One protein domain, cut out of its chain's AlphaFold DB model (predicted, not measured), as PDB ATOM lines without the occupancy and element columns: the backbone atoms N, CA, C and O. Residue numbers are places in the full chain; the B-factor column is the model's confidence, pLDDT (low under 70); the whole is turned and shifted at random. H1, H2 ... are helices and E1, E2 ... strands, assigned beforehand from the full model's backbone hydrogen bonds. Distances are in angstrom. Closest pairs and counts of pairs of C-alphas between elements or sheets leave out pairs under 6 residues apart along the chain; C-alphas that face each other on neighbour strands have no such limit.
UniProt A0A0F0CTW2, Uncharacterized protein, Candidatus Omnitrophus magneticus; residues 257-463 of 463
ATOM      1  N   ASN A 257     -26.235  15.372  15.385       86.25
ATOM      2  CA  ASN A 257     -25.265  14.506  16.054       86.25
ATOM      3  C   ASN A 257     -25.323  13.051  15.575       86.25
ATOM      4  O   ASN A 257     -24.435  12.256  15.886       86.25
ATOM      5  N   GLY A 258     -26.374  12.694  14.837       81.88
ATOM      6  CA  GLY A 258     -26.712  11.314  14.522       81.88
ATOM      7  C   GLY A 258     -27.151  10.499  15.743       81.88
ATOM      8  O   GLY A 258     -27.173   9.270  15.690       81.88
ATOM      9  N   ASP A 259     -27.506  11.145  16.847       81.00
ATOM     10  CA  ASP A 259     -27.931  10.475  18.071       81.00
ATOM     11  C   ASP A 259     -29.270   9.758  17.892       81.00
ATOM     12  O   ASP A 259     -30.050  10.054  16.986       81.00
ATOM     13  N   GLY A 260     -29.553   8.793  18.769       74.62
ATOM     14  CA  GLY A 260     -30.914   8.293  18.933       74.62
ATOM     15  C   GLY A 260     -31.784   9.346  19.619       74.62
ATOM     16  O   GLY A 260     -31.308  10.078  20.482       74.62
ATOM     17  N   VAL A 261     -33.068   9.403  19.275       68.75
ATOM     18  CA  VAL A 261     -34.032  10.181  20.062       68.75
ATOM     19  C   VAL A 261     -34.412   9.333  21.276       68.75
ATOM     20  O   VAL A 261     -34.906   8.217  21.110       68.75
ATOM     21  N   LEU A 262     -34.143   9.830  22.488       58.06
ATOM     22  CA  LEU A 262     -34.647   9.208  23.711       58.06
ATOM     23  C   LEU A 262     -36.175   9.326  23.695       58.06
ATOM     24  O   LEU A 262     -36.714  10.430  23.669       58.06
ATOM     25  N   PHE A 263     -36.867   8.188  23.663       53.41
ATOM     26  CA  PHE A 263     -38.327   8.111  23.699       53.41
ATOM     27  C   PHE A 263     -38.849   8.377  25.118       53.41
ATOM     28  O   PHE A 263     -39.561   7.544  25.666       53.41
ATOM     29  N   ASP A 264     -38.480   9.501  25.730       46.16
ATOM     30  CA  ASP A 264     -39.046   9.895  27.018       46.16
ATOM     31  C   ASP A 264     -40.014  11.068  26.832       46.16
ATOM     32  O   ASP A 264     -39.633  12.197  26.534       46.16
ATOM     33  N   ASN A 265     -41.291  10.726  27.036       43.94
ATOM     34  CA  ASN A 265     -42.508  11.538  27.035       43.94
ATOM     35  C   ASN A 265     -43.058  11.992  25.666       43.94
ATOM     36  O   ASN A 265     -42.887  13.128  25.242       43.94
ATOM     37  N   TYR A 266     -43.854  11.075  25.096       47.56
ATOM     38  CA  TYR A 266     -44.865  11.224  24.039       47.56
ATOM     39  C   TYR A 266     -44.368  11.673  22.650       47.56
ATOM     40  O   TYR A 266     -43.669  12.664  22.472       47.56
ATOM     41  N   ASP A 267     -44.811  10.913  21.646       61.12
ATOM     42  CA  ASP A 267     -44.676  11.064  20.183       61.12
ATOM     43  C   ASP A 267     -44.836  12.517  19.660       61.12
ATOM     44  O   ASP A 267     -44.345  12.873  18.590       61.12
ATOM     45  N   ASP A 268     -45.459  13.387  20.456       72.81
ATOM     46  CA  ASP A 268     -45.813  14.773  20.166       72.81
ATOM     47  C   ASP A 268     -44.661  15.636  19.635       72.81
ATOM     48  O   ASP A 268     -44.887  16.405  18.712       72.81
ATOM     49  N   SER A 269     -43.427  15.551  20.152       80.75
ATOM     50  CA  SER A 269     -42.331  16.416  19.646       80.75
ATOM     51  C   SER A 269     -41.896  16.039  18.230       80.75
ATOM     52  O   SER A 269     -41.547  16.899  17.418       80.75
ATOM     53  N   LEU A 270     -41.917  14.742  17.933       82.44
ATOM     54  CA  LEU A 270     -41.516  14.203  16.645       82.44
ATOM     55  C   LEU A 270     -42.633  14.380  15.614       82.44
ATOM     56  O   LEU A 270     -42.355  14.831  14.505       82.44
ATOM     57  N   LEU A 271     -43.884  14.111  15.998       81.25
ATOM     58  CA  LEU A 271     -45.066  14.471  15.214       81.25
ATOM     59  C   LEU A 271     -45.088  15.972  14.927       81.25
ATOM     60  O   LEU A 271     -45.176  16.364  13.772       81.25
ATOM     61  N   TYR A 272     -44.837  16.807  15.935       82.06
ATOM     62  CA  TYR A 272     -44.777  18.254  15.765       82.06
ATOM     63  C   TYR A 272     -43.723  18.689  14.735       82.06
ATOM     64  O   TYR A 272     -43.989  19.529  13.879       82.06
ATOM     65  N   CYS A 273     -42.522  18.102  14.768       87.44
ATOM     66  CA  CYS A 273     -41.489  18.407  13.774       87.44
ATOM     67  C   CYS A 273     -41.857  17.924  12.357       87.44
ATOM     68  O   CYS A 273     -41.414  18.540  11.382       87.44
ATOM     69  N   ARG A 274     -42.631  16.835  12.234       86.12
ATOM     70  CA  ARG A 274     -43.164  16.343  10.950       86.12
ATOM     71  C   ARG A 274     -44.261  17.250  10.415       86.12
ATOM     72  O   ARG A 274     -44.201  17.607   9.247       86.12
ATOM     73  N   ASP A 275     -45.188  17.669  11.267       81.19
ATOM     74  CA  ASP A 275     -46.292  18.559  10.902       81.19
ATOM     75  C   ASP A 275     -45.772  19.935  10.461       81.19
ATOM     76  O   ASP A 275     -46.291  20.538   9.526       81.19
ATOM     77  N   LEU A 276     -44.669  20.400  11.060       82.88
ATOM     78  CA  LEU A 276     -43.940  21.579  10.585       82.88
ATOM     79  C   LEU A 276     -43.171  21.360   9.265       82.88
ATOM     80  O   LEU A 276     -42.642  22.317   8.697       82.88
ATOM     81  N   GLY A 277     -43.033  20.118   8.800       86.69
ATOM     82  CA  GLY A 277     -42.238  19.754   7.626       86.69
ATOM     83  C   GLY A 277     -40.725  19.916   7.811       86.69
ATOM     84  O   GLY A 277     -39.999  20.010   6.823       86.69
ATOM     85  N   ILE A 278     -40.225  19.983   9.053       89.31
ATOM     86  CA  ILE A 278     -38.785  20.139   9.348       89.31
ATOM     87  C   ILE A 278     -38.046  18.824   9.121       89.31
ATOM     88  O   ILE A 278     -36.920  18.811   8.616       89.31
ATOM     89  N   ILE A 279     -38.680  17.715   9.500       90.88
ATOM     90  CA  ILE A 279     -38.114  16.369   9.416       90.88
ATOM     91  C   ILE A 279     -38.930  15.485   8.476       90.88
ATOM     92  O   ILE A 279     -40.076  15.781   8.154       90.88
ATOM     93  N   SER A 280     -38.331  14.382   8.043       88.69
ATOM     94  CA  SER A 280     -38.982  13.397   7.187       88.69
ATOM     95  C   SER A 280     -40.233  12.791   7.835       88.69
ATOM     96  O   SER A 280     -40.240  12.410   9.012       88.69
ATOM     97  N   GLU A 281     -41.281  12.629   7.025       82.25
ATOM     98  CA  GLU A 281     -42.541  11.995   7.435       82.25
ATOM     99  C   GLU A 281     -42.320  10.540   7.885       82.25
ATOM    100  O   GLU A 281     -42.913  10.068   8.856       82.25
ATOM    101  N   THR A 282     -41.389   9.836   7.238       82.00
ATOM    102  CA  THR A 282     -41.051   8.441   7.538       82.00
ATOM    103  C   THR A 282     -39.631   8.287   8.081       82.00
ATOM    104  O   THR A 282     -38.818   9.215   8.089       82.00
ATOM    105  N   LYS A 283     -39.317   7.072   8.547       81.00
ATOM    106  CA  LYS A 283     -37.938   6.678   8.857       81.00
ATOM    107  C   LYS A 283     -37.087   6.614   7.569       81.00
ATOM    108  O   LYS A 283     -37.645   6.316   6.511       81.00
ATOM    109  N   PRO A 284     -35.757   6.809   7.659       85.88
ATOM    110  CA  PRO A 284     -35.026   7.282   8.841       85.88
ATOM    111  C   PRO A 284     -35.360   8.748   9.146       85.88
ATOM    112  O   PRO A 284     -35.630   9.510   8.227       85.88
ATOM    113  N   ILE A 285     -35.350   9.136  10.425       88.81
ATOM    114  CA  ILE A 285     -35.639  10.520  10.833       88.81
ATOM    115  C   ILE A 285     -34.457  11.401  10.425       88.81
ATOM    116  O   ILE A 285     -33.347  11.239  10.933       88.81
ATOM    117  N   ARG A 286     -34.701  12.327   9.503       90.94
ATOM    118  CA  ARG A 286     -33.712  13.265   8.956       90.94
ATOM    119  C   ARG A 286     -34.375  14.599   8.657       90.94
ATOM    120  O   ARG A 286     -35.598  14.666   8.612       90.94
ATOM    121  N   ILE A 287     -33.592  15.643   8.404       92.50
ATOM    122  CA  ILE A 287     -34.139  16.903   7.883       92.50
ATOM    123  C   ILE A 287     -34.858  16.640   6.547       92.50
ATOM    124  O   ILE A 287     -34.334  15.914   5.696       92.50
ATOM    125  N   ALA A 288     -36.054  17.210   6.384       91.62
ATOM    126  CA  ALA A 288     -37.047  16.788   5.394       91.62
ATOM    127  C   ALA A 288     -36.575  16.856   3.934       91.62
ATOM    128  O   ALA A 288     -36.944  16.002   3.133       91.62
ATOM    129  N   ASN A 289     -35.756  17.848   3.582       91.62
ATOM    130  CA  ASN A 289     -35.342  18.101   2.202       91.62
ATOM    131  C   ASN A 289     -33.944  18.736   2.114       91.62
ATOM    132  O   ASN A 289     -33.360  19.109   3.136       91.62
ATOM    133  N   GLU A 290     -33.376  18.811   0.905       90.44
ATOM    134  CA  GLU A 290     -31.997  19.294   0.710       90.44
ATOM    135  C   GLU A 290     -31.842  20.768   1.072       90.44
ATOM    136  O   GLU A 290     -30.856  21.144   1.707       90.44
ATOM    137  N   ILE A 291     -32.834  21.591   0.726       90.31
ATOM    138  CA  ILE A 291     -32.813  23.026   1.017       90.31
ATOM    139  C   ILE A 291     -32.761  23.256   2.533       90.31
ATOM    140  O   ILE A 291     -31.924  24.014   3.021       90.31
ATOM    141  N   TYR A 292     -33.580  22.552   3.312       90.94
ATOM    142  CA  TYR A 292     -33.553  22.640   4.771       90.94
ATOM    143  C   TYR A 292     -32.265  22.062   5.369       90.94
ATOM    144  O   TYR A 292     -31.748  22.638   6.328       90.94
ATOM    145  N   ARG A 293     -31.691  20.988   4.798       88.62
ATOM    146  CA  ARG A 293     -30.370  20.464   5.223       88.62
ATOM    147  C   ARG A 293     -29.263  21.503   5.085       88.62
ATOM    148  O   ARG A 293     -28.287  21.459   5.830       88.62
ATOM    149  N   GLU A 294     -29.411  22.421   4.141       86.06
ATOM    150  CA  GLU A 294     -28.462  23.495   3.903       86.06
ATOM    151  C   GLU A 294     -28.749  24.741   4.754       86.06
ATOM    152  O   GLU A 294     -27.823  25.324   5.321       86.06
ATOM    153  N   ILE A 295     -30.018  25.131   4.889       85.81
ATOM    154  CA  ILE A 295     -30.427  26.350   5.601       85.81
ATOM    155  C   ILE A 295     -30.324  26.198   7.117       85.81
ATOM    156  O   ILE A 295     -29.845  27.120   7.774       85.81
ATOM    157  N   ILE A 296     -30.747  25.066   7.687       88.75
ATOM    158  CA  ILE A 296     -30.826  24.910   9.148       88.75
ATOM    159  C   ILE A 296     -29.449  25.123   9.802       88.75
ATOM    160  O   ILE A 296     -29.345  26.027  10.631       88.75
ATOM    161  N   PRO A 297     -28.362  24.429   9.405       84.81
ATOM    162  CA  PRO A 297     -27.046  24.680   9.994       84.81
ATOM    163  C   PRO A 297     -26.565  26.124   9.800       84.81
ATOM    164  O   PRO A 297     -26.005  26.709  10.723       84.81
ATOM    165  N   ARG A 298     -26.823  26.737   8.632       81.50
ATOM    166  CA  ARG A 298     -26.467  28.143   8.349       81.50
ATOM    167  C   ARG A 298     -27.147  29.107   9.319       81.50
ATOM    168  O   ARG A 298     -26.520  30.041   9.804       81.50
ATOM    169  N   VAL A 299     -28.431  28.890   9.589       81.38
ATOM    170  CA  VAL A 299     -29.213  29.700  10.529       81.38
ATOM    171  C   VAL A 299     -28.677  29.541  11.943       81.38
ATOM    172  O   VAL A 299     -28.435  30.545  12.608       81.38
ATOM    173  N   LEU A 300     -28.484  28.297  12.388       83.75
ATOM    174  CA  LEU A 300     -28.007  28.006  13.740       83.75
ATOM    175  C   LEU A 300     -26.605  28.583  13.992       83.75
ATOM    176  O   LEU A 300     -26.286  28.952  15.116       83.75
ATOM    177  N   ASN A 301     -25.810  28.728  12.932       75.88
ATOM    178  CA  ASN A 301     -24.461  29.281  12.968       75.88
ATOM    179  C   ASN A 301     -24.368  30.784  12.684       75.88
ATOM    180  O   ASN A 301     -23.259  31.310  12.660       75.88
ATOM    181  N   ARG A 302     -25.473  31.498  12.442       72.06
ATOM    182  CA  ARG A 302     -25.411  32.896  11.979       72.06
ATOM    183  C   ARG A 302     -24.633  33.798  12.937       72.06
ATOM    184  O   ARG A 302     -23.679  34.440  12.523       72.06
ATOM    185  N   ASN A 303     -24.991  33.770  14.221       65.12
ATOM    186  CA  ASN A 303     -24.347  34.604  15.243       65.12
ATOM    187  C   ASN A 303     -22.842  34.310  15.372       65.12
ATOM    188  O   ASN A 303     -22.064  35.181  15.749       65.12
ATOM    189  N   LEU A 304     -22.441  33.075  15.062       64.44
ATOM    190  CA  LEU A 304     -21.050  32.652  15.051       64.44
ATOM    191  C   LEU A 304     -20.324  33.187  13.808       64.44
ATOM    192  O   LEU A 304     -19.218  33.692  13.937       64.44
ATOM    193  N   GLN A 305     -20.934  33.104  12.621       62.75
ATOM    194  CA  GLN A 305     -20.332  33.619  11.385       62.75
ATOM    195  C   GLN A 305     -20.003  35.106  11.496       62.75
ATOM    196  O   GLN A 305     -18.868  35.469  11.214       62.75
ATOM    197  N   ASP A 306     -20.948  35.908  11.996       63.25
ATOM    198  CA  ASP A 306     -20.780  37.358  12.177       63.25
ATOM    199  C   ASP A 306     -19.662  37.702  13.183       63.25
ATOM    200  O   ASP A 306     -19.152  38.815  13.201       63.25
ATOM    201  N   SER A 307     -19.269  36.750  14.033       60.47
ATOM    202  CA  SER A 307     -18.253  36.956  15.069       60.47
ATOM    203  C   SER A 307     -16.896  36.310  14.759       60.47
ATOM    204  O   SER A 307     -15.904  36.678  15.375       60.47
ATOM    205  N   ILE A 308     -16.839  35.340  13.836       62.88
ATOM    206  CA  ILE A 308     -15.595  34.710  13.346       62.88
ATOM    207  C   ILE A 308     -14.907  35.594  12.280       62.88
ATOM    208  O   ILE A 308     -13.793  35.289  11.860       62.88
ATOM    209  N   GLU A 309     -15.535  36.690  11.833       55.28
ATOM    210  CA  GLU A 309     -15.073  37.534  10.713       55.28
ATOM    211  C   GLU A 309     -13.618  38.042  10.817       55.28
ATOM    212  O   GLU A 309     -13.037  38.388   9.788       55.28
ATOM    213  N   GLU A 310     -12.984  38.019  11.992       51.69
ATOM    214  CA  GLU A 310     -11.591  38.459  12.166       51.69
ATOM    215  C   GLU A 310     -10.525  37.374  11.883       51.69
ATOM    216  O   GLU A 310      -9.361  37.713  11.661       51.69
ATOM    217  N   GLU A 311     -10.882  36.085  11.782       51.56
ATOM    218  CA  GLU A 311      -9.906  34.991  11.632       51.56
ATOM    219  C   GLU A 311      -9.991  34.260  10.277       51.56
ATOM    220  O   GLU A 311     -10.676  33.251  10.092       51.56
ATOM    221  N   GLY A 312      -9.204  34.749   9.312       54.56
ATOM    222  CA  GLY A 312      -8.677  33.968   8.188       54.56
ATOM    223  C   GLY A 312      -9.292  34.246   6.820       54.56
ATOM    224  O   GLY A 312     -10.409  33.841   6.533       54.56
ATOM    225  N   GLU A 313      -8.550  34.836   5.887       64.25
ATOM    226  CA  GLU A 313      -9.027  34.971   4.505       64.25
ATOM    227  C   GLU A 313      -9.074  33.606   3.791       64.25
ATOM    228  O   GLU A 313      -8.121  32.829   3.870       64.25
ATOM    229  N   THR A 314     -10.128  33.325   3.008       70.12
ATOM    230  CA  THR A 314     -10.262  32.088   2.200       70.12
ATOM    231  C   THR A 314      -8.988  31.748   1.423       70.12
ATOM    232  O   THR A 314      -8.595  30.585   1.352       70.12
ATOM    233  N   LYS A 315      -8.300  32.770   0.896       75.81
ATOM    234  CA  LYS A 315      -7.047  32.647   0.135       75.81
ATOM    235  C   LYS A 315      -5.948  31.887   0.884       75.81
ATOM    236  O   LYS A 315      -5.125  31.251   0.237       75.81
ATOM    237  N   TRP A 316      -5.923  31.922   2.216       84.38
ATOM    238  CA  TRP A 316      -4.875  31.276   3.012       84.38
ATOM    239  C   TRP A 316      -4.911  29.750   2.937       84.38
ATOM    240  O   TRP A 316      -3.877  29.107   3.145       84.38
ATOM    241  N   TYR A 317      -6.074  29.181   2.628       88.31
ATOM    242  CA  TYR A 317      -6.289  27.738   2.530       88.31
ATOM    243  C   TYR A 317      -6.290  27.241   1.083       88.31
ATOM    244  O   TYR A 317      -6.490  26.054   0.846       88.31
ATOM    245  N   ILE A 318      -6.063  28.124   0.109       88.50
ATOM    246  CA  ILE A 318      -5.983  27.758  -1.303       88.50
ATOM    247  C   ILE A 318      -4.515  27.645  -1.707       88.50
ATOM    248  O   ILE A 318      -3.720  28.567  -1.529       88.50
ATOM    249  N   LYS A 319      -4.145  26.489  -2.256       90.06
ATOM    250  CA  LYS A 319      -2.811  26.227  -2.805       90.06
ATOM    251  C   LYS A 319      -2.591  27.063  -4.068       90.06
ATOM    252  O   LYS A 319      -3.538  27.484  -4.726       90.06
ATOM    253  N   SER A 320      -1.333  27.237  -4.475       88.81
ATOM    254  CA  SER A 320      -0.975  27.989  -5.692       88.81
ATOM    255  C   SER A 320      -1.629  27.459  -6.978       88.81
ATOM    256  O   SER A 320      -1.812  28.215  -7.925       88.81
ATOM    257  N   ASN A 321      -2.023  26.182  -7.009       88.69
ATOM    258  CA  ASN A 321      -2.754  25.552  -8.113       88.69
ATOM    259  C   ASN A 321      -4.288  25.725  -8.036       88.69
ATOM    260  O   ASN A 321      -5.013  25.078  -8.789       88.69
ATOM    261  N   GLY A 322      -4.796  26.543  -7.109       87.62
ATOM    262  CA  GLY A 322      -6.227  26.800  -6.931       87.62
ATOM    263  C   GLY A 322      -7.001  25.686  -6.216       87.62
ATOM    264  O   GLY A 322      -8.230  25.745  -6.173       87.62
ATOM    265  N   LYS A 323      -6.324  24.662  -5.682       90.12
ATOM    266  CA  LYS A 323      -6.950  23.572  -4.916       90.12
ATOM    267  C   LYS A 323      -6.989  23.882  -3.422       90.12
ATOM    268  O   LYS A 323      -6.144  24.616  -2.915       90.12
ATOM    269  N   LEU A 324      -7.950  23.294  -2.718       92.06
ATOM    270  CA  LEU A 324      -8.100  23.463  -1.275       92.06
ATOM    271  C   LEU A 324      -7.030  22.664  -0.512       92.06
ATOM    272  O   LEU A 324      -6.764  21.498  -0.809       92.06
ATOM    273  N   ASP A 325      -6.425  23.285   0.494       93.56
ATOM    274  CA  ASP A 325      -5.576  22.628   1.481       93.56
ATOM    275  C   ASP A 325      -6.400  22.246   2.716       93.56
ATOM    276  O   ASP A 325      -6.524  23.019   3.667       93.56
ATOM    277  N   MET A 326      -7.006  21.056   2.669       94.38
ATOM    278  CA  MET A 326      -7.871  20.567   3.745       94.38
ATOM    279  C   MET A 326      -7.109  20.360   5.059       94.38
ATOM    280  O   MET A 326      -7.623  20.712   6.116       94.38
ATOM    281  N   ASP A 327      -5.871  19.865   5.007       95.25
ATOM    282  CA  ASP A 327      -5.057  19.662   6.208       95.25
ATOM    283  C   ASP A 327      -4.764  20.997   6.893       95.25
ATOM    284  O   ASP A 327      -4.927  21.131   8.105       95.25
ATOM    285  N   LYS A 328      -4.365  22.013   6.115       94.12
ATOM    286  CA  LYS A 328      -4.126  23.360   6.642       94.12
ATOM    287  C   LYS A 328      -5.405  23.982   7.208       94.12
ATOM    288  O   LYS A 328      -5.352  24.625   8.254       94.12
ATOM    289  N   LEU A 329      -6.540  23.780   6.539       93.12
ATOM    290  CA  LEU A 329      -7.837  24.279   6.988       93.12
ATOM    291  C   LEU A 329      -8.267  23.648   8.318       93.12
ATOM    292  O   LEU A 329      -8.651  24.366   9.237       93.12
ATOM    293  N   LEU A 330      -8.171  22.324   8.438       95.62
ATOM    294  CA  LEU A 330      -8.547  21.604   9.656       95.62
ATOM    295  C   LEU A 330      -7.578  21.864  10.815       95.62
ATOM    296  O   LEU A 330      -8.021  21.893  11.959       95.62
ATOM    297  N   LYS A 331      -6.285  22.100  10.549       94.19
ATOM    298  CA  LYS A 331      -5.328  22.539  11.582       94.19
ATOM    299  C   LYS A 331      -5.692  23.910  12.138       94.19
ATOM    300  O   LYS A 331      -5.754  24.062  13.350       94.19
ATOM    301  N   ALA A 332      -6.008  24.867  11.264       91.69
ATOM    302  CA  ALA A 332      -6.464  26.184  11.697       91.69
ATOM    303  C   ALA A 332      -7.790  26.102  12.468       91.69
ATOM    304  O   ALA A 332      -7.963  26.785  13.469       91.69
ATOM    305  N   PHE A 333      -8.711  25.231  12.041       91.88
ATOM    306  CA  PHE A 333      -9.934  24.987  12.803       91.88
ATOM    307  C   PHE A 333      -9.645  24.391  14.185       91.88
ATOM    308  O   PHE A 333     -10.260  24.809  15.153       91.88
ATOM    309  N   GLN A 334      -8.733  23.424  14.289       92.94
ATOM    310  CA  GLN A 334      -8.376  22.800  15.563       92.94
ATOM    311  C   GLN A 334      -7.754  23.803  16.544       92.94
ATOM    312  O   GLN A 334      -8.092  23.771  17.724       92.94
ATOM    313  N   GLU A 335      -6.902  24.707  16.055       90.38
ATOM    314  CA  GLU A 335      -6.339  25.820  16.830       90.38
ATOM    315  C   GLU A 335      -7.451  26.766  17.309       90.38
ATOM    316  O   GLU A 335      -7.663  26.895  18.516       90.38
ATOM    317  N   PHE A 336      -8.272  27.280  16.383       87.94
ATOM    318  CA  PHE A 336      -9.442  28.109  16.697       87.94
ATOM    319  C   PHE A 336     -10.373  27.449  17.725       87.94
ATOM    320  O   PHE A 336     -10.826  28.084  18.680       87.94
ATOM    321  N   TYR A 337     -10.667  26.160  17.535       89.44
ATOM    322  CA  TYR A 337     -11.537  25.394  18.415       89.44
ATOM    323  C   TYR A 337     -10.914  25.257  19.809       89.44
ATOM    324  O   TYR A 337     -11.624  25.415  20.801       89.44
ATOM    325  N   SER A 338      -9.600  25.042  19.908       88.62
ATOM    326  CA  SER A 338      -8.914  24.939  21.200       88.62
ATOM    327  C   SER A 338      -8.928  26.233  22.012       88.62
ATOM    328  O   SER A 338      -9.088  26.193  23.231       88.62
ATOM    329  N   GLU A 339      -8.844  27.381  21.345       84.88
ATOM    330  CA  GLU A 339      -8.794  28.687  22.004       84.88
ATOM    331  C   GLU A 339     -10.181  29.201  22.398       84.88
ATOM    332  O   GLU A 339     -10.343  29.851  23.429       84.88
ATOM    333  N   ASN A 340     -11.196  28.898  21.584       80.88
ATOM    334  CA  ASN A 340     -12.468  29.609  21.659       80.88
ATOM    335  C   ASN A 340     -13.675  28.720  22.004       80.88
ATOM    336  O   ASN A 340     -14.723  29.245  22.397       80.88
ATOM    337  N   SER A 341     -13.591  27.391  21.847       79.62
ATOM    338  CA  SER A 341     -14.792  26.535  21.854       79.62
ATOM    339  C   SER A 341     -15.594  26.594  23.150       79.62
ATOM    340  O   SER A 341     -16.815  26.617  23.071       79.62
ATOM    341  N   GLU A 342     -14.971  26.673  24.327       80.94
ATOM    342  CA  GLU A 342     -15.710  26.690  25.600       80.94
ATOM    343  C   GLU A 342     -16.649  27.905  25.700       80.94
ATOM    344  O   GLU A 342     -17.840  27.748  25.973       80.94
ATOM    345  N   VAL A 343     -16.155  29.103  25.361       78.50
ATOM    346  CA  VAL A 343     -16.954  30.341  25.357       78.50
ATOM    347  C   VAL A 343     -18.061  30.280  24.308       78.50
ATOM    348  O   VAL A 343     -19.186  30.728  24.549       78.50
ATOM    349  N   TRP A 344     -17.759  29.725  23.135       77.06
ATOM    350  CA  TRP A 344     -18.738  29.576  22.065       77.06
ATOM    351  C   TRP A 344     -19.844  28.599  22.446       77.06
ATOM    352  O   TRP A 344     -21.019  28.958  22.380       77.06
ATOM    353  N   LEU A 345     -19.482  27.390  22.879       78.62
ATOM    354  CA  LEU A 345     -20.403  26.302  23.214       78.62
ATOM    355  C   LEU A 345     -21.370  26.675  24.343       78.62
ATOM    356  O   LEU A 345     -22.528  26.259  24.304       78.62
ATOM    357  N   GLU A 346     -20.957  27.504  25.303       77.06
ATOM    358  CA  GLU A 346     -21.862  28.017  26.338       77.06
ATOM    359  C   GLU A 346     -22.975  28.915  25.782       77.06
ATOM    360  O   GLU A 346     -24.103  28.875  26.285       77.06
ATOM    361  N   ARG A 347     -22.671  29.690  24.734       73.06
ATOM    362  CA  ARG A 347     -23.597  30.624  24.075       73.06
ATOM    363  C   ARG A 347     -24.504  29.951  23.042       73.06
ATOM    364  O   ARG A 347     -25.455  30.582  22.583       73.06
ATOM    365  N   PHE A 348     -24.235  28.700  22.662       74.62
ATOM    366  CA  PHE A 348     -25.060  27.981  21.694       74.62
ATOM    367  C   PHE A 348     -26.426  27.611  22.280       74.62
ATOM    368  O   PHE A 348     -26.528  26.938  23.303       74.62
ATOM    369  N   ASP A 349     -27.486  27.940  21.541       76.12
ATOM    370  CA  ASP A 349     -28.821  27.376  21.769       76.12
ATOM    371  C   ASP A 349     -28.836  25.848  21.586       76.12
ATOM    372  O   ASP A 349     -29.623  25.149  22.217       76.12
ATOM    373  N   TYR A 350     -27.950  25.341  20.722       83.94
ATOM    374  CA  TYR A 350     -27.791  23.936  20.347       83.94
ATOM    375  C   TYR A 350     -26.503  23.356  20.947       83.94
ATOM    376  O   TYR A 350     -25.615  22.914  20.220       83.94
ATOM    377  N   LYS A 351     -26.375  23.387  22.281       82.44
ATOM    378  CA  LYS A 351     -25.121  23.057  22.993       82.44
ATOM    379  C   LYS A 351     -24.513  21.719  22.578       82.44
ATOM    380  O   LYS A 351     -23.323  21.647  22.292       82.44
ATOM    381  N   GLU A 352     -25.330  20.669  22.489       82.50
ATOM    382  CA  GLU A 352     -24.839  19.332  22.135       82.50
ATOM    383  C   GLU A 352     -24.374  19.211  20.683       82.50
ATOM    384  O   GLU A 352     -23.454  18.448  20.405       82.50
ATOM    385  N   ALA A 353     -25.018  19.922  19.757       86.94
ATOM    386  CA  ALA A 353     -24.634  19.940  18.346       86.94
ATOM    387  C   ALA A 353     -23.556  20.993  18.040       86.94
ATOM    388  O   ALA A 353     -23.031  21.036  16.925       86.94
ATOM    389  N   GLY A 354     -23.207  21.817  19.031       88.62
ATOM    390  CA  GLY A 354     -22.267  22.927  18.934       88.62
ATOM    391  C   GLY A 354     -20.933  22.574  18.269       88.62
ATOM    392  O   GLY A 354     -20.548  23.297  17.355       88.62
ATOM    393  N   PRO A 355     -20.250  21.462  18.615       90.50
ATOM    394  CA  PRO A 355     -18.974  21.106  17.984       90.50
ATOM    395  C   PRO A 355     -19.084  20.873  16.470       90.50
ATOM    396  O   PRO A 355     -18.305  21.414  15.684       90.50
ATOM    397  N   HIS A 356     -20.103  20.121  16.039       91.56
ATOM    398  CA  HIS A 356     -20.369  19.887  14.617       91.56
ATOM    399  C   HIS A 356     -20.757  21.187  13.903       91.56
ATOM    400  O   HIS A 356     -20.277  21.466  12.804       91.56
ATOM    401  N   LEU A 357     -21.609  21.992  14.541       89.00
ATOM    402  CA  LEU A 357     -22.068  23.281  14.036       89.00
ATOM    403  C   LEU A 357     -20.908  24.275  13.855       89.00
ATOM    404  O   LEU A 357     -20.808  24.880  12.785       89.00
ATOM    405  N   LEU A 358     -19.987  24.367  14.819       89.12
ATOM    406  CA  LEU A 358     -18.767  25.183  14.757       89.12
ATOM    407  C   LEU A 358     -17.897  24.814  13.552       89.12
ATOM    408  O   LEU A 358     -17.546  25.690  12.759       89.12
ATOM    409  N   LEU A 359     -17.607  23.521  13.360       91.62
ATOM    410  CA  LEU A 359     -16.838  23.066  12.198       91.62
ATOM    411  C   LEU A 359     -17.553  23.408  10.889       91.62
ATOM    412  O   LEU A 359     -16.934  23.935   9.966       91.62
ATOM    413  N   MET A 360     -18.863  23.157  10.796       89.75
ATOM    414  CA  MET A 360     -19.632  23.499   9.596       89.75
ATOM    415  C   MET A 360     -19.592  25.000   9.291       89.75
ATOM    416  O   MET A 360     -19.483  25.363   8.120       89.75
ATOM    417  N   ALA A 361     -19.674  25.864  10.307       84.81
ATOM    418  CA  ALA A 361     -19.590  27.312  10.139       84.81
ATOM    419  C   ALA A 361     -18.214  27.740   9.614       84.81
ATOM    420  O   ALA A 361     -18.133  28.507   8.651       84.81
ATOM    421  N   PHE A 362     -17.150  27.198  10.208       87.25
ATOM    422  CA  PHE A 362     -15.771  27.492   9.834       87.25
ATOM    423  C   PHE A 362     -15.466  27.047   8.397       87.25
ATOM    424  O   PHE A 362     -14.977  27.829   7.581       87.25
ATOM    425  N   LEU A 363     -15.845  25.814   8.049       89.12
ATOM    426  CA  LEU A 363     -15.727  25.276   6.693       89.12
ATOM    427  C   LEU A 363     -16.498  26.128   5.684       89.12
ATOM    428  O   LEU A 363     -15.997  26.435   4.602       89.12
ATOM    429  N   GLN A 364     -17.715  26.534   6.037       84.06
ATOM    430  CA  GLN A 364     -18.579  27.306   5.158       84.06
ATOM    431  C   GLN A 364     -17.990  28.669   4.786       84.06
ATOM    432  O   GLN A 364     -18.069  29.056   3.620       84.06
ATOM    433  N   ARG A 365     -17.354  29.361   5.736       80.69
ATOM    434  CA  ARG A 365     -16.668  30.639   5.494       80.69
ATOM    435  C   ARG A 365     -15.628  30.527   4.374       80.69
ATOM    436  O   ARG A 365     -15.549  31.392   3.507       80.69
ATOM    437  N   VAL A 366     -14.866  29.435   4.366       81.19
ATOM    438  CA  VAL A 366     -13.798  29.200   3.387       81.19
ATOM    439  C   VAL A 366     -14.357  28.665   2.066       81.19
ATOM    440  O   VAL A 366     -13.982  29.130   0.991       81.19
ATOM    441  N   ILE A 367     -15.292  27.717   2.124       83.56
ATOM    442  CA  ILE A 367     -15.774  26.987   0.943       83.56
ATOM    443  C   ILE A 367     -16.748  27.818   0.097       83.56
ATOM    444  O   ILE A 367     -16.754  27.666  -1.125       83.56
ATOM    445  N   ASN A 368     -17.504  28.748   0.692       72.12
ATOM    446  CA  ASN A 368     -18.446  29.610  -0.039       72.12
ATOM    447  C   ASN A 368     -17.781  30.444  -1.162       72.12
ATOM    448  O   ASN A 368     -18.480  30.926  -2.048       72.12
ATOM    449  N   GLY A 369     -16.448  30.591  -1.167       64.62
ATOM    450  CA  GLY A 369     -15.686  31.274  -2.221       64.62
ATOM    451  C   GLY A 369     -15.430  30.469  -3.507       64.62
ATOM    452  O   GLY A 369     -14.693  30.952  -4.363       64.62
ATOM    453  N   GLY A 370     -15.978  29.255  -3.657       68.69
ATOM    454  CA  GLY A 370     -15.788  28.447  -4.876       68.69
ATOM    455  C   GLY A 370     -16.103  26.949  -4.775       68.69
ATOM    456  O   GLY A 370     -15.713  26.184  -5.658       68.69
ATOM    457  N   GLY A 371     -16.774  26.503  -3.712       82.00
ATOM    458  CA  GLY A 371     -17.119  25.101  -3.497       82.00
ATOM    459  C   GLY A 371     -18.477  24.898  -2.828       82.00
ATOM    460  O   GLY A 371     -19.237  25.837  -2.604       82.00
ATOM    461  N   ARG A 372     -18.790  23.637  -2.526       84.75
ATOM    462  CA  ARG A 372     -20.054  23.177  -1.944       84.75
ATOM    463  C   ARG A 372     -19.788  22.254  -0.761       84.75
ATOM    464  O   ARG A 372     -18.799  21.527  -0.739       84.75
ATOM    465  N   ILE A 373     -20.694  22.275   0.213       88.06
ATOM    466  CA  ILE A 373     -20.695  21.347   1.348       88.06
ATOM    467  C   ILE A 373     -22.018  20.592   1.314       88.06
ATOM    468  O   ILE A 373     -23.066  21.183   1.576       88.06
ATOM    469  N   ASN A 374     -21.961  19.298   1.031       87.50
ATOM    470  CA  ASN A 374     -23.083  18.381   1.168       87.50
ATOM    471  C   ASN A 374     -23.065  17.768   2.570       87.50
ATOM    472  O   ASN A 374     -22.000  17.470   3.110       87.50
ATOM    473  N   ARG A 375     -24.249  17.626   3.174       88.31
ATOM    474  CA  ARG A 375     -24.430  17.165   4.558       88.31
ATOM    475  C   ARG A 375     -25.387  15.985   4.577       88.31
ATOM    476  O   ARG A 375     -26.537  16.130   4.151       88.31
ATOM    477  N   GLU A 376     -24.946  14.868   5.134       84.56
ATOM    478  CA  GLU A 376     -25.807  13.728   5.437       84.56
ATOM    479  C   GLU A 376     -25.901  13.566   6.958       84.56
ATOM    480  O   GLU A 376     -24.915  13.312   7.647       84.56
ATOM    481  N   MET A 377     -27.110  13.786   7.483       83.06
ATOM    482  CA  MET A 377     -27.421  13.812   8.914       83.06
ATOM    483  C   MET A 377     -28.756  13.100   9.136       83.06
ATOM    484  O   MET A 377     -29.762  13.452   8.506       83.06
ATOM    485  N   ALA A 378     -28.782  12.101  10.015       74.31
ATOM    486  CA  ALA A 378     -30.001  11.382  10.375       74.31
ATOM    487  C   ALA A 378     -29.886  10.755  11.769       74.31
ATOM    488  O   ALA A 378     -28.818  10.277  12.156       74.31
ATOM    489  N   VAL A 379     -31.005  10.704  12.494       74.56
ATOM    490  CA  VAL A 379     -31.112  10.075  13.821       74.56
ATOM    491  C   VAL A 379     -30.648   8.624  13.770       74.56
ATOM    492  O   VAL A 379     -31.006   7.870  12.863       74.56
ATOM    493  N   GLY A 380     -29.910   8.213  14.797       68.94
ATOM    494  CA  GLY A 380     -29.501   6.827  15.016       68.94
ATOM    495  C   GLY A 380     -28.393   6.337  14.085       68.94
ATOM    496  O   GLY A 380     -28.001   5.175  14.165       68.94
ATOM    497  N   THR A 381     -27.857   7.202  13.222       73.06
ATOM    498  CA  THR A 381     -26.664   6.890  12.423       73.06
ATOM    499  C   THR A 381     -25.385   6.943  13.263       73.06
ATOM    500  O   THR A 381     -24.361   6.370  12.895       73.06
ATOM    501  N   GLY A 382     -25.435   7.628  14.405       66.31
ATOM    502  CA  GLY A 382     -24.303   7.956  15.258       66.31
ATOM    503  C   GLY A 382     -23.293   8.884  14.591       66.31
ATOM    504  O   GLY A 382     -22.162   8.922  15.073       66.31
ATOM    505  N   ARG A 383     -23.624   9.525  13.456       68.19
ATOM    506  CA  ARG A 383     -22.686  10.294  12.630       68.19
ATOM    507  C   ARG A 383     -23.289  11.503  11.935       68.19
ATOM    508  O   ARG A 383     -24.491  11.551  11.693       68.19
ATOM    509  N   THR A 384     -22.382  12.371  11.502       79.75
ATOM    510  CA  THR A 384     -22.624  13.349  10.446       79.75
ATOM    511  C   THR A 384     -21.532  13.239   9.400       79.75
ATOM    512  O   THR A 384     -20.350  13.349   9.729       79.75
ATOM    513  N   ASP A 385     -21.941  13.029   8.152       86.38
ATOM    514  CA  ASP A 385     -21.035  12.988   7.012       86.38
ATOM    515  C   ASP A 385     -21.063  14.339   6.292       86.38
ATOM    516  O   ASP A 385     -22.132  14.881   5.982       86.38
ATOM    517  N   LEU A 386     -19.880  14.877   6.005       93.81
ATOM    518  CA  LEU A 386     -19.700  16.038   5.147       93.81
ATOM    519  C   LEU A 386     -18.941  15.623   3.891       93.81
ATOM    520  O   LEU A 386     -17.827  15.100   3.972       93.81
ATOM    521  N   LEU A 387     -19.515  15.925   2.730       93.12
ATOM    522  CA  LEU A 387     -18.827  15.850   1.448       93.12
ATOM    523  C   LEU A 387     -18.575  17.272   0.951       93.12
ATOM    524  O   LEU A 387     -19.502  18.009   0.617       93.12
ATOM    525  N   ILE A 388     -17.307  17.655   0.917       93.25
ATOM    526  CA  ILE A 388     -16.860  18.967   0.460       93.25
ATOM    527  C   ILE A 388     -16.391  18.832  -0.978       93.25
ATOM    528  O   ILE A 388     -15.513  18.020  -1.260       93.25
ATOM    529  N   GLU A 389     -16.934  19.655  -1.866       91.31
ATOM    530  CA  GLU A 389     -16.487  19.761  -3.251       91.31
ATOM    531  C   GLU A 389     -15.897  21.151  -3.482       91.31
ATOM    532  O   GLU A 389     -16.578  22.152  -3.274       91.31
ATOM    533  N   PHE A 390     -14.639  21.243  -3.902       90.31
ATOM    534  CA  PHE A 390     -13.984  22.530  -4.140       90.31
ATOM    535  C   PHE A 390     -13.089  22.455  -5.370       90.31
ATOM    536  O   PHE A 390     -12.133  21.681  -5.403       90.31
ATOM    537  N   ASN A 391     -13.395  23.260  -6.392       86.88
ATOM    538  CA  ASN A 391     -12.636  23.316  -7.647       86.88
ATOM    539  C   ASN A 391     -12.311  21.919  -8.237       86.88
ATOM    540  O   ASN A 391     -11.183  21.644  -8.650       86.88
ATOM    541  N   GLY A 392     -13.282  21.000  -8.204       85.12
ATOM    542  CA  GLY A 392     -13.157  19.622  -8.701       85.12
ATOM    543  C   GLY A 392     -12.536  18.602  -7.736       85.12
ATOM    544  O   GLY A 392     -12.566  17.414  -8.046       85.12
ATOM    545  N   ASP A 393     -12.009  19.019  -6.579       89.75
ATOM    546  CA  ASP A 393     -11.578  18.092  -5.523       89.75
ATOM    547  C   ASP A 393     -12.746  17.738  -4.604       89.75
ATOM    548  O   ASP A 393     -13.630  18.563  -4.367       89.75
ATOM    549  N   LYS A 394     -12.719  16.514  -4.066       93.38
ATOM    550  CA  LYS A 394     -13.695  16.019  -3.095       93.38
ATOM    551  C   LYS A 394     -12.998  15.621  -1.802       93.38
ATOM    552  O   LYS A 394     -11.990  14.916  -1.841       93.38
ATOM    553  N   PHE A 395     -13.563  16.021  -0.669       95.62
ATOM    554  CA  PHE A 395     -13.097  15.643   0.663       95.62
ATOM    555  C   PHE A 395     -14.261  15.089   1.472       95.62
ATOM    556  O   PHE A 395     -15.349  15.662   1.467       95.62
ATOM    557  N   VAL A 396     -14.019  13.985   2.172       96.12
ATOM    558  CA  VAL A 396     -15.012  13.320   3.017       96.12
ATOM    559  C   VAL A 396     -14.596  13.476   4.466       96.12
ATOM    560  O   VAL A 396     -13.493  13.067   4.829       96.12
ATOM    561  N   LEU A 397     -15.465  14.071   5.276       97.19
ATOM    562  CA  LEU A 397     -15.284  14.204   6.717       97.19
ATOM    563  C   LEU A 397     -16.413  13.442   7.419       97.19
ATOM    564  O   LEU A 397     -17.586  13.678   7.137       97.19
ATOM    565  N   GLU A 398     -16.063  12.568   8.353       95.75
ATOM    566  CA  GLU A 398     -16.997  11.934   9.291       95.75
ATOM    567  C   GLU A 398     -16.804  12.593  10.660       95.75
ATOM    568  O   GLU A 398     -15.686  12.632  11.177       95.75
ATOM    569  N   LEU A 399     -17.883  13.105  11.254       95.06
ATOM    570  CA  LEU A 399     -17.844  13.772  12.557       95.06
ATOM    571  C   LEU A 399     -18.405  12.875  13.667       95.06
ATOM    572  O   LEU A 399     -19.455  12.244  13.498       95.06
ATOM    573  N   LYS A 400     -17.729  12.853  14.823       93.25
ATOM    574  CA  LYS A 400     -18.187  12.171  16.042       93.25
ATOM    575  C   LYS A 400     -17.986  13.012  17.287       93.25
ATOM    576  O   LYS A 400     -16.916  13.571  17.505       93.25
ATOM    577  N   LEU A 401     -18.941  12.896  18.203       91.56
ATOM    578  CA  LEU A 401     -18.732  13.208  19.612       91.56
ATOM    579  C   LEU A 401     -18.144  11.981  20.335       91.56
ATOM    580  O   LEU A 401     -18.694  10.876  20.251       91.56
ATOM    581  N   LYS A 402     -17.055  12.153  21.090       90.81
ATOM    582  CA  LYS A 402     -16.345  11.088  21.828       90.81
ATOM    583  C   LYS A 402     -17.067  10.701  23.129       90.81
ATOM    584  O   LYS A 402     -16.503  10.698  24.215       90.81
ATOM    585  N   ARG A 403     -18.346  10.334  23.012       85.88
ATOM    586  CA  ARG A 403     -19.225   9.944  24.134       85.88
ATOM    587  C   ARG A 403     -18.862   8.590  24.747       85.88
ATOM    588  O   ARG A 403     -19.109   8.352  25.924       85.88
ATOM    589  N   MET A 404     -18.290   7.688  23.949       86.88
ATOM    590  CA  MET A 404     -17.902   6.341  24.372       86.88
ATOM    591  C   MET A 404     -16.537   5.953  23.793       86.88
ATOM    592  O   MET A 404     -16.215   6.391  22.687       86.88
ATOM    593  N   PRO A 405     -15.786   5.034  24.435       85.56
ATOM    594  CA  PRO A 405     -14.504   4.547  23.912       85.56
ATOM    595  C   PRO A 405     -14.584   3.996  22.479       85.56
ATOM    596  O   PRO A 405     -13.660   4.155  21.690       85.56
ATOM    597  N   SER A 406     -15.726   3.399  22.110       90.69
ATOM    598  CA  SER A 406     -15.958   2.843  20.767       90.69
ATOM    599  C   SER A 406     -16.136   3.879  19.646       90.69
ATOM    600  O   SER A 406     -16.171   3.485  18.482       90.69
ATOM    601  N   ALA A 407     -16.263   5.179  19.957       90.94
ATOM    602  CA  ALA A 407     -16.568   6.220  18.968       90.94
ATOM    603  C   ALA A 407     -15.546   6.258  17.820       90.94
ATOM    604  O   ALA A 407     -15.934   6.349  16.658       90.94
ATOM    605  N   ARG A 408     -14.258   6.090  18.147       94.44
ATOM    606  CA  ARG A 408     -13.163   6.047  17.173       94.44
ATOM    607  C   ARG A 408     -13.314   4.884  16.193       94.44
ATOM    608  O   ARG A 408     -13.385   5.116  14.993       94.44
ATOM    609  N   GLN A 409     -13.422   3.650  16.693       95.12
ATOM    610  CA  GLN A 409     -13.538   2.468  15.830       95.12
ATOM    611  C   GLN A 409     -14.794   2.528  14.952       95.12
ATOM    612  O   GLN A 409     -14.721   2.277  13.752       95.12
ATOM    613  N   LYS A 410     -15.929   2.943  15.528       92.88
ATOM    614  CA  LYS A 410     -17.174   3.126  14.773       92.88
ATOM    615  C   LYS A 410     -17.022   4.171  13.669       92.88
ATOM    616  O   LYS A 410     -17.436   3.908  12.546       92.88
ATOM    617  N   GLY A 411     -16.402   5.315  13.970       93.31
ATOM    618  CA  GLY A 411     -16.116   6.355  12.982       93.31
ATOM    619  C   GLY A 411     -15.264   5.846  11.822       93.31
ATOM    620  O   GLY A 411     -15.598   6.105  10.671       93.31
ATOM    621  N   LEU A 412     -14.236   5.040  12.102       96.25
ATOM    622  CA  LEU A 412     -13.389   4.429  11.072       96.25
ATOM    623  C   LEU A 412     -14.159   3.468  10.159       96.25
ATOM    624  O   LEU A 412     -14.029   3.536   8.936       96.25
ATOM    625  N   ASP A 413     -14.999   2.603  10.727       94.88
ATOM    626  CA  ASP A 413     -15.835   1.681   9.947       94.88
ATOM    627  C   ASP A 413     -16.914   2.421   9.132       94.88
ATOM    628  O   ASP A 413     -17.370   1.953   8.086       94.88
ATOM    629  N   GLN A 414     -17.378   3.571   9.618       92.81
ATOM    630  CA  GLN A 414     -18.414   4.381   8.979       92.81
ATOM    631  C   GLN A 414     -17.871   5.207   7.815       92.81
ATOM    632  O   GLN A 414     -18.415   5.108   6.709       92.81
ATOM    633  N   ILE A 415     -16.761   5.919   8.019       95.00
ATOM    634  CA  ILE A 415     -16.125   6.682   6.946       95.00
ATOM    635  C   ILE A 415     -15.609   5.752   5.846       95.00
ATOM    636  O   ILE A 415     -15.756   6.072   4.672       95.00
ATOM    637  N   SER A 416     -15.097   4.562   6.187       94.25
ATOM    638  CA  SER A 416     -14.628   3.590   5.185       94.25
ATOM    639  C   SER A 416     -15.753   3.153   4.248       94.25
ATOM    640  O   SER A 416     -15.590   3.203   3.029       94.25
ATOM    641  N   ARG A 417     -16.932   2.838   4.806       92.81
ATOM    642  CA  ARG A 417     -18.131   2.514   4.018       92.81
ATOM    643  C   ARG A 417     -18.589   3.682   3.152       92.81
ATOM    644  O   ARG A 417     -18.983   3.467   2.011       92.81
ATOM    645  N   TYR A 418     -18.543   4.910   3.667       90.69
ATOM    646  CA  TYR A 418     -18.942   6.077   2.879       90.69
ATOM    647  C   TYR A 418     -17.961   6.343   1.727       90.69
ATOM    648  O   TYR A 418     -18.372   6.549   0.585       90.69
ATOM    649  N   LEU A 419     -16.659   6.205   1.981       93.19
ATOM    650  CA  LEU A 419     -15.627   6.266   0.950       93.19
ATOM    651  C   LEU A 419     -15.822   5.198  -0.135       93.19
ATOM    652  O   LEU A 419     -15.643   5.511  -1.309       93.19
ATOM    653  N   ASP A 420     -16.232   3.975   0.217       93.12
ATOM    654  CA  ASP A 420     -16.582   2.941  -0.770       93.12
ATOM    655  C   ASP A 420     -17.742   3.366  -1.670       93.12
ATOM    656  O   ASP A 420     -17.639   3.238  -2.890       93.12
ATOM    657  N   THR A 421     -18.812   3.937  -1.104       90.50
ATOM    658  CA  THR A 421     -19.960   4.407  -1.903       90.50
ATOM    659  C   THR A 421     -19.594   5.517  -2.886       90.50
ATOM    660  O   THR A 421     -20.209   5.629  -3.944       90.50
ATOM    661  N   LEU A 422     -18.569   6.309  -2.564       89.06
ATOM    662  CA  LEU A 422     -18.078   7.407  -3.395       89.06
ATOM    663  C   LEU A 422     -16.913   7.001  -4.314       89.06
ATOM    664  O   LEU A 422     -16.432   7.831  -5.085       89.06
ATOM    665  N   GLY A 423     -16.425   5.757  -4.230       92.50
ATOM    666  CA  GLY A 423     -15.235   5.309  -4.964       92.50
ATOM    667  C   GLY A 423     -13.943   6.017  -4.535       92.50
ATOM    668  O   GLY A 423     -12.998   6.121  -5.315       92.50
ATOM    669  N   MET A 424     -13.895   6.530  -3.305       94.31
ATOM    670  CA  MET A 424     -12.775   7.290  -2.748       94.31
ATOM    671  C   MET A 424     -11.926   6.428  -1.800       94.31
ATOM    672  O   MET A 424     -12.361   5.396  -1.279       94.31
ATOM    673  N   THR A 425     -10.679   6.848  -1.566       95.31
ATOM    674  CA  THR A 425      -9.728   6.140  -0.684       95.31
ATOM    675  C   THR A 425      -9.177   7.000   0.450       95.31
ATOM    676  O   THR A 425      -8.411   6.490   1.264       95.31
ATOM    677  N   LYS A 426      -9.548   8.285   0.507       96.31
ATOM    678  CA  LYS A 426      -9.049   9.256   1.484       96.31
ATOM    679  C   LYS A 426     -10.189   9.991   2.172       96.31
ATOM    680  O   LYS A 426     -11.084  10.474   1.482       96.31
ATOM    681  N   GLY A 427     -10.113  10.126   3.491       96.75
ATOM    682  CA  GLY A 427     -11.080  10.887   4.281       96.75
ATOM    683  C   GLY A 427     -10.528  11.309   5.640       96.75
ATOM    684  O   GLY A 427      -9.433  10.908   6.030       96.75
ATOM    685  N   TYR A 428     -11.310  12.109   6.356       98.12
ATOM    686  CA  TYR A 428     -10.964  12.664   7.659       98.12
ATOM    687  C   TYR A 428     -11.980  12.217   8.706       98.12
ATOM    688  O   TYR A 428     -13.179  12.435   8.541       98.12
ATOM    689  N   LEU A 429     -11.512  11.615   9.796       97.56
ATOM    690  CA  LEU A 429     -12.351  11.320  10.954       97.56
ATOM    691  C   LEU A 429     -12.114  12.391  12.017       97.56
ATOM    692  O   LEU A 429     -11.041  12.436  12.612       97.56
ATOM    693  N   ILE A 430     -13.119  13.223  12.273       97.25
ATOM    694  CA  ILE A 430     -13.048  14.282  13.279       97.25
ATOM    695  C   ILE A 430     -13.707  13.790  14.569       97.25
ATOM    696  O   ILE A 430     -14.892  13.445  14.579       97.25
ATOM    697  N   LEU A 431     -12.942  13.742  15.657       95.38
ATOM    698  CA  LEU A 431     -13.397  13.293  16.972       95.38
ATOM    699  C   LEU A 431     -13.383  14.466  17.953       95.38
ATOM    700  O   LEU A 431     -12.314  14.920  18.352       95.38
ATOM    701  N   PHE A 432     -14.565  14.901  18.378       94.00
ATOM    702  CA  PHE A 432     -14.730  15.959  19.369       94.00
ATOM    703  C   PHE A 432     -14.771  15.385  20.789       94.00
ATOM    704  O   PHE A 432     -15.660  14.591  21.122       94.00
ATOM    705  N   GLU A 433     -13.832  15.786  21.638       91.75
ATOM    706  CA  GLU A 433     -13.849  15.515  23.070       91.75
ATOM    707  C   GLU A 433     -14.877  16.421  23.753       91.75
ATOM    708  O   GLU A 433     -14.816  17.645  23.691       91.75
ATOM    709  N   ILE A 434     -15.846  15.796  24.418       88.19
ATOM    710  CA  ILE A 434     -16.975  16.503  25.036       88.19
ATOM    711  C   ILE A 434     -16.725  16.842  26.504       88.19
ATOM    712  O   ILE A 434     -17.484  17.602  27.102       88.19
ATOM    713  N   LYS A 435     -15.691  16.259  27.120       87.44
ATOM    714  CA  LYS A 435     -15.300  16.640  28.477       87.44
ATOM    715  C   LYS A 435     -14.697  18.051  28.451       87.44
ATOM    716  O   LYS A 435     -13.989  18.373  27.501       87.44
ATOM    717  N   PRO A 436     -14.903  18.883  29.481       85.56
ATOM    718  CA  PRO A 436     -14.280  20.207  29.562       85.56
ATOM    719  C   PRO A 436     -12.750  20.112  29.656       85.56
ATOM    720  O   PRO A 436     -12.217  19.082  30.094       85.56
ATOM    721  N   SER A 437     -12.037  21.172  29.259       86.50
ATOM    722  CA  SER A 437     -10.563  21.221  29.297       86.50
ATOM    723  C   SER A 437      -9.995  21.022  30.707       86.50
ATOM    724  O   SER A 437      -8.926  20.439  30.875       86.50
ATOM    725  N   SER A 438     -10.770  21.381  31.735       86.75
ATOM    726  CA  SER A 438     -10.460  21.129  33.147       86.75
ATOM    727  C   SER A 438     -10.362  19.643  33.521       86.75
ATOM    728  O   SER A 438      -9.729  19.311  34.521       86.75
ATOM    729  N   ILE A 439     -10.971  18.740  32.739       89.19
ATOM    730  CA  ILE A 439     -10.908  17.283  32.950       89.19
ATOM    731  C   ILE A 439      -9.897  16.627  32.003       89.19
ATOM    732  O   ILE A 439      -9.172  15.723  32.413       89.19
ATOM    733  N   ILE A 440      -9.854  17.051  30.738       88.31
ATOM    734  CA  ILE A 440      -8.844  16.592  29.770       88.31
ATOM    735  C   ILE A 440      -8.172  17.832  29.161       88.31
ATOM    736  O   ILE A 440      -8.800  18.493  28.342       88.31
ATOM    737  N   PRO A 441      -6.924  18.168  29.502       89.75
ATOM    738  CA  PRO A 441      -6.268  19.369  28.977       89.75
ATOM    739  C   PRO A 441      -6.108  19.354  27.447       89.75
ATOM    740  O   PRO A 441      -5.943  18.277  26.856       89.75
ATOM    741  N   TRP A 442      -6.142  20.530  26.806       88.00
ATOM    742  CA  TRP A 442      -6.043  20.690  25.345       88.00
ATOM    743  C   TRP A 442      -4.798  20.019  24.757       88.00
ATOM    744  O   TRP A 442      -4.890  19.316  23.749       88.00
ATOM    745  N   GLU A 443      -3.670  20.113  25.459       86.06
ATOM    746  CA  GLU A 443      -2.375  19.538  25.079       86.06
ATOM    747  C   GLU A 443      -2.429  18.012  24.930       86.06
ATOM    748  O   GLU A 443      -1.608  17.409  24.243       86.06
ATOM    749  N   THR A 444      -3.395  17.365  25.590       86.12
ATOM    750  CA  THR A 444      -3.519  15.902  25.628       86.12
ATOM    751  C   THR A 444      -4.602  15.343  24.708       86.12
ATOM    752  O   THR A 444      -4.570  14.142  24.402       86.12
ATOM    753  N   ARG A 445      -5.548  16.182  24.260       90.25
ATOM    754  CA  ARG A 445      -6.656  15.785  23.371       90.25
ATOM    755  C   ARG A 445      -6.460  16.197  21.913       90.25
ATOM    756  O   ARG A 445      -6.986  15.507  21.051       90.25
ATOM    757  N   VAL A 446      -5.679  17.244  21.632       92.19
ATOM    758  CA  VAL A 446      -5.380  17.689  20.262       92.19
ATOM    759  C   VAL A 446      -4.414  16.717  19.593       92.19
ATOM    760  O   VAL A 446      -3.251  16.622  19.984       92.19
ATOM    761  N   LYS A 447      -4.893  15.954  18.602       93.25
ATOM    762  CA  LYS A 447      -4.084  14.925  17.923       93.25
ATOM    763  C   LYS A 447      -4.388  14.826  16.439       93.25
ATOM    764  O   LYS A 447      -5.527  15.009  16.019       93.25
ATOM    765  N   TRP A 448      -3.349  14.487  15.681       96.44
ATOM    766  CA  TRP A 448      -3.416  14.102  14.275       96.44
ATOM    767  C   TRP A 448      -2.756  12.746  14.097       96.44
ATOM    768  O   TRP A 448      -1.644  12.529  14.579       96.44
ATOM    769  N   GLU A 449      -3.437  11.842  13.409       96.19
ATOM    770  CA  GLU A 449      -2.930  10.497  13.174       96.19
ATOM    771  C   GLU A 449      -3.394   9.996  11.810       96.19
ATOM    772  O   GLU A 449      -4.593   9.882  11.563       96.19
ATOM    773  N   ASP A 450      -2.447   9.673  10.935       97.12
ATOM    774  CA  ASP A 450      -2.742   9.023   9.663       97.12
ATOM    775  C   ASP A 450      -2.728   7.511   9.850       97.12
ATOM    776  O   ASP A 450      -1.724   6.931  10.273       97.12
ATOM    777  N   ILE A 451      -3.835   6.862   9.505       97.00
ATOM    778  CA  ILE A 451      -3.952   5.411   9.591       97.00
ATOM    779  C   ILE A 451      -4.492   4.808   8.301       97.00
ATOM    780  O   ILE A 451      -5.249   5.430   7.553       97.00
ATOM    781  N   SER A 452      -4.136   3.547   8.071       96.44
ATOM    782  CA  SER A 452      -4.777   2.713   7.062       96.44
ATOM    783  C   SER A 452      -5.811   1.818   7.738       96.44
ATOM    784  O   SER A 452      -5.454   0.974   8.561       96.44
ATOM    785  N   HIS A 453      -7.084   1.964   7.374       96.75
ATOM    786  CA  HIS A 453      -8.181   1.123   7.866       96.75
ATOM    787  C   HIS A 453      -9.020   0.644   6.686       96.75
ATOM    788  O   HIS A 453      -9.423   1.452   5.857       96.75
ATOM    789  N   GLN A 454      -9.252  -0.667   6.570       95.38
ATOM    790  CA  GLN A 454     -10.012  -1.265   5.456       95.38
ATOM    791  C   GLN A 454      -9.548  -0.786   4.058       95.38
ATOM    792  O   GLN A 454     -10.356  -0.527   3.171       95.38
ATOM    793  N   ASN A 455      -8.229  -0.660   3.855       93.94
ATOM    794  CA  ASN A 455      -7.596  -0.141   2.629       93.94
ATOM    795  C   ASN A 455      -7.937   1.326   2.287       93.94
ATOM    796  O   ASN A 455      -7.793   1.751   1.138       93.94
ATOM    797  N   LYS A 456      -8.381   2.109   3.274       96.44
ATOM    798  CA  LYS A 456      -8.587   3.557   3.182       96.44
ATOM    799  C   LYS A 456      -7.523   4.275   4.000       96.44
ATOM    800  O   LYS A 456      -7.206   3.847   5.105       96.44
ATOM    801  N   ASN A 457      -7.012   5.380   3.469       97.25
ATOM    802  CA  ASN A 457      -6.138   6.290   4.199       97.25
ATOM    803  C   ASN A 457      -7.017   7.307   4.925       97.25
ATOM    804  O   ASN A 457      -7.678   8.124   4.280       97.25
ATOM    805  N   ILE A 458      -7.056   7.237   6.250       97.94
ATOM    806  CA  ILE A 458      -7.893   8.103   7.075       97.94
ATOM    807  C   ILE A 458      -6.998   8.924   7.987       97.94
ATOM    808  O   ILE A 458      -6.223   8.368   8.765       97.94
ATOM    809  N   THR A 459      -7.158  10.241   7.919       98.19
ATOM    810  CA  THR A 459      -6.544  11.171   8.865       98.19
ATOM    811  C   THR A 459      -7.515  11.399  10.014       98.19
ATOM    812  O   THR A 459      -8.621  11.910   9.827       98.19
ATOM    813  N   ILE A 460      -7.132  10.985  11.215       97.38
ATOM    814  CA  ILE A 460      -7.894  11.224  12.437       97.38
ATOM    815  C   ILE A 460      -7.469  12.571  13.005       97.38
ATOM    816  O   ILE A 460      -6.280  12.802  13.221       97.38
ATOM    817  N   VAL A 461      -8.447  13.426  13.286       97.00
ATOM    818  CA  VAL A 461      -8.262  14.725  13.932       97.00
ATOM    819  C   VAL A 461      -9.057  14.720  15.236       97.00
ATOM    820  O   VAL A 461     -10.287  14.710  15.211       97.00
ATOM    821  N   GLU A 462      -8.372  14.686  16.377       95.00
ATOM    822  CA  GLU A 462      -9.000  14.779  17.703       95.00
ATOM    823  C   GLU A 462      -8.889  16.208  18.244       95.00
ATOM    824  O   GLU A 462      -7.823  16.818  18.126       95.00
ATOM    825  N   MET A 463      -9.960  16.744  18.834       92.69
ATOM    826  CA  MET A 463      -9.966  18.054  19.500       92.69
ATOM    827  C   MET A 463     -11.015  18.145  20.595       92.69
ATOM    828  O   MET A 463     -12.083  17.515  20.448       92.69
TER     829      MET A 463
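Overview. This is residues 257 to 463 of the 463 residues of an uncharacterized protein of Candidatus Omnitrophus magneticus (UniProt A0A0F0CTW2). A twisted six-stranded sheet forms the middle of three layers, with helices H5 and H6 packed on one face and H7 on the other, where the sheet curls round it. H2, H3 and H4 gather at H6, while residues 262 to 269, of which 268 and 269 belong to H1, stick out. The printed part has 207 residues with eight named helices and six named strands, in the order H1 H2 H3 H4 H5 H6 E1 E2 E3 H7 E4 H8 E5 E6. The class is mixed, helices and strands; the mixed sheet runs E1 E2 E3 E4 E6 E5. The whole is compact, radius of gyration of the C-alphas 17.1 A, spanning 53 by 39 by 35 A.

Arrangement. Start at residue 257 and go to H1, residues 268 to 275, which touches no helix. H2, residues 290 to 300, only grazes the sheet, with its residues 290 to 297. The hub is H6, residues 351 to 367, whose residues 357 to 361 alone touch H2; the closest C-alphas are those of Pro 297 and Leu 357, 6.6 A. H3, residues 302 to 308, touches H6 residues 358 to 365 alone, closest C-alphas Gln 305 and Ala 361, 6.5 A. H4, residues 314 to 317, touches H6 residues 365 to 367 alone, closest C-alphas Thr 314 and Val 366, 4.7 A. H5, residues 326 to 347, makes a helical hairpin with H6, opposite ways at a steep tilt of 40 degrees, closest C-alphas Leu 345 and Lys 351, 5.7 A. Next come E1, 371 to 377, E2, 384 to 390, and E3, 393 to 401, a meander of antiparallel neighbours: look at N 374 and O 387, 2.8 A, and N 388 and O 395, 2.8 A. H7, 407 to 421, leads by a right-handed crossover from E3 to its parallel neighbour E4, 426 to 432, with N 430 and O 398 2.9 A apart. H8, 442 to 445, only grazes the sheet. E5, 447 to 453, and E6, 456 to 462, form a hairpin, N 460 and O 449 at 2.8 A; E6 is parallel to E4, N 429 and O 459 at 2.9 A. O i to N i+4 pairs are within hydrogen-bond range throughout H1 and H7, in H2 5 of 7, H3 2 of 3, H5 15 of 18 and H6 10 of 13; H4 and H8 are too short for one.

Along the chain. Find C-alpha 268 at (-45.813, 14.773, 20.166), where H1 begins. H5 measures 27.6 A, H6 24.3 A, E3 26.6 A and H7 21.2 A. E6 ends at C-alpha 462, (-9.000, 14.779, 17.703).

Size, cuts and confidence. The farthest C-alphas, Tyr 266 and Ser 320, are 55.6 A apart. The printed part has no cut; the link H1 to H2 is long. Mean pLDDT of the printed part is 85.2, with 23 residues under 70, among them 261 to 267 and 303 to 313.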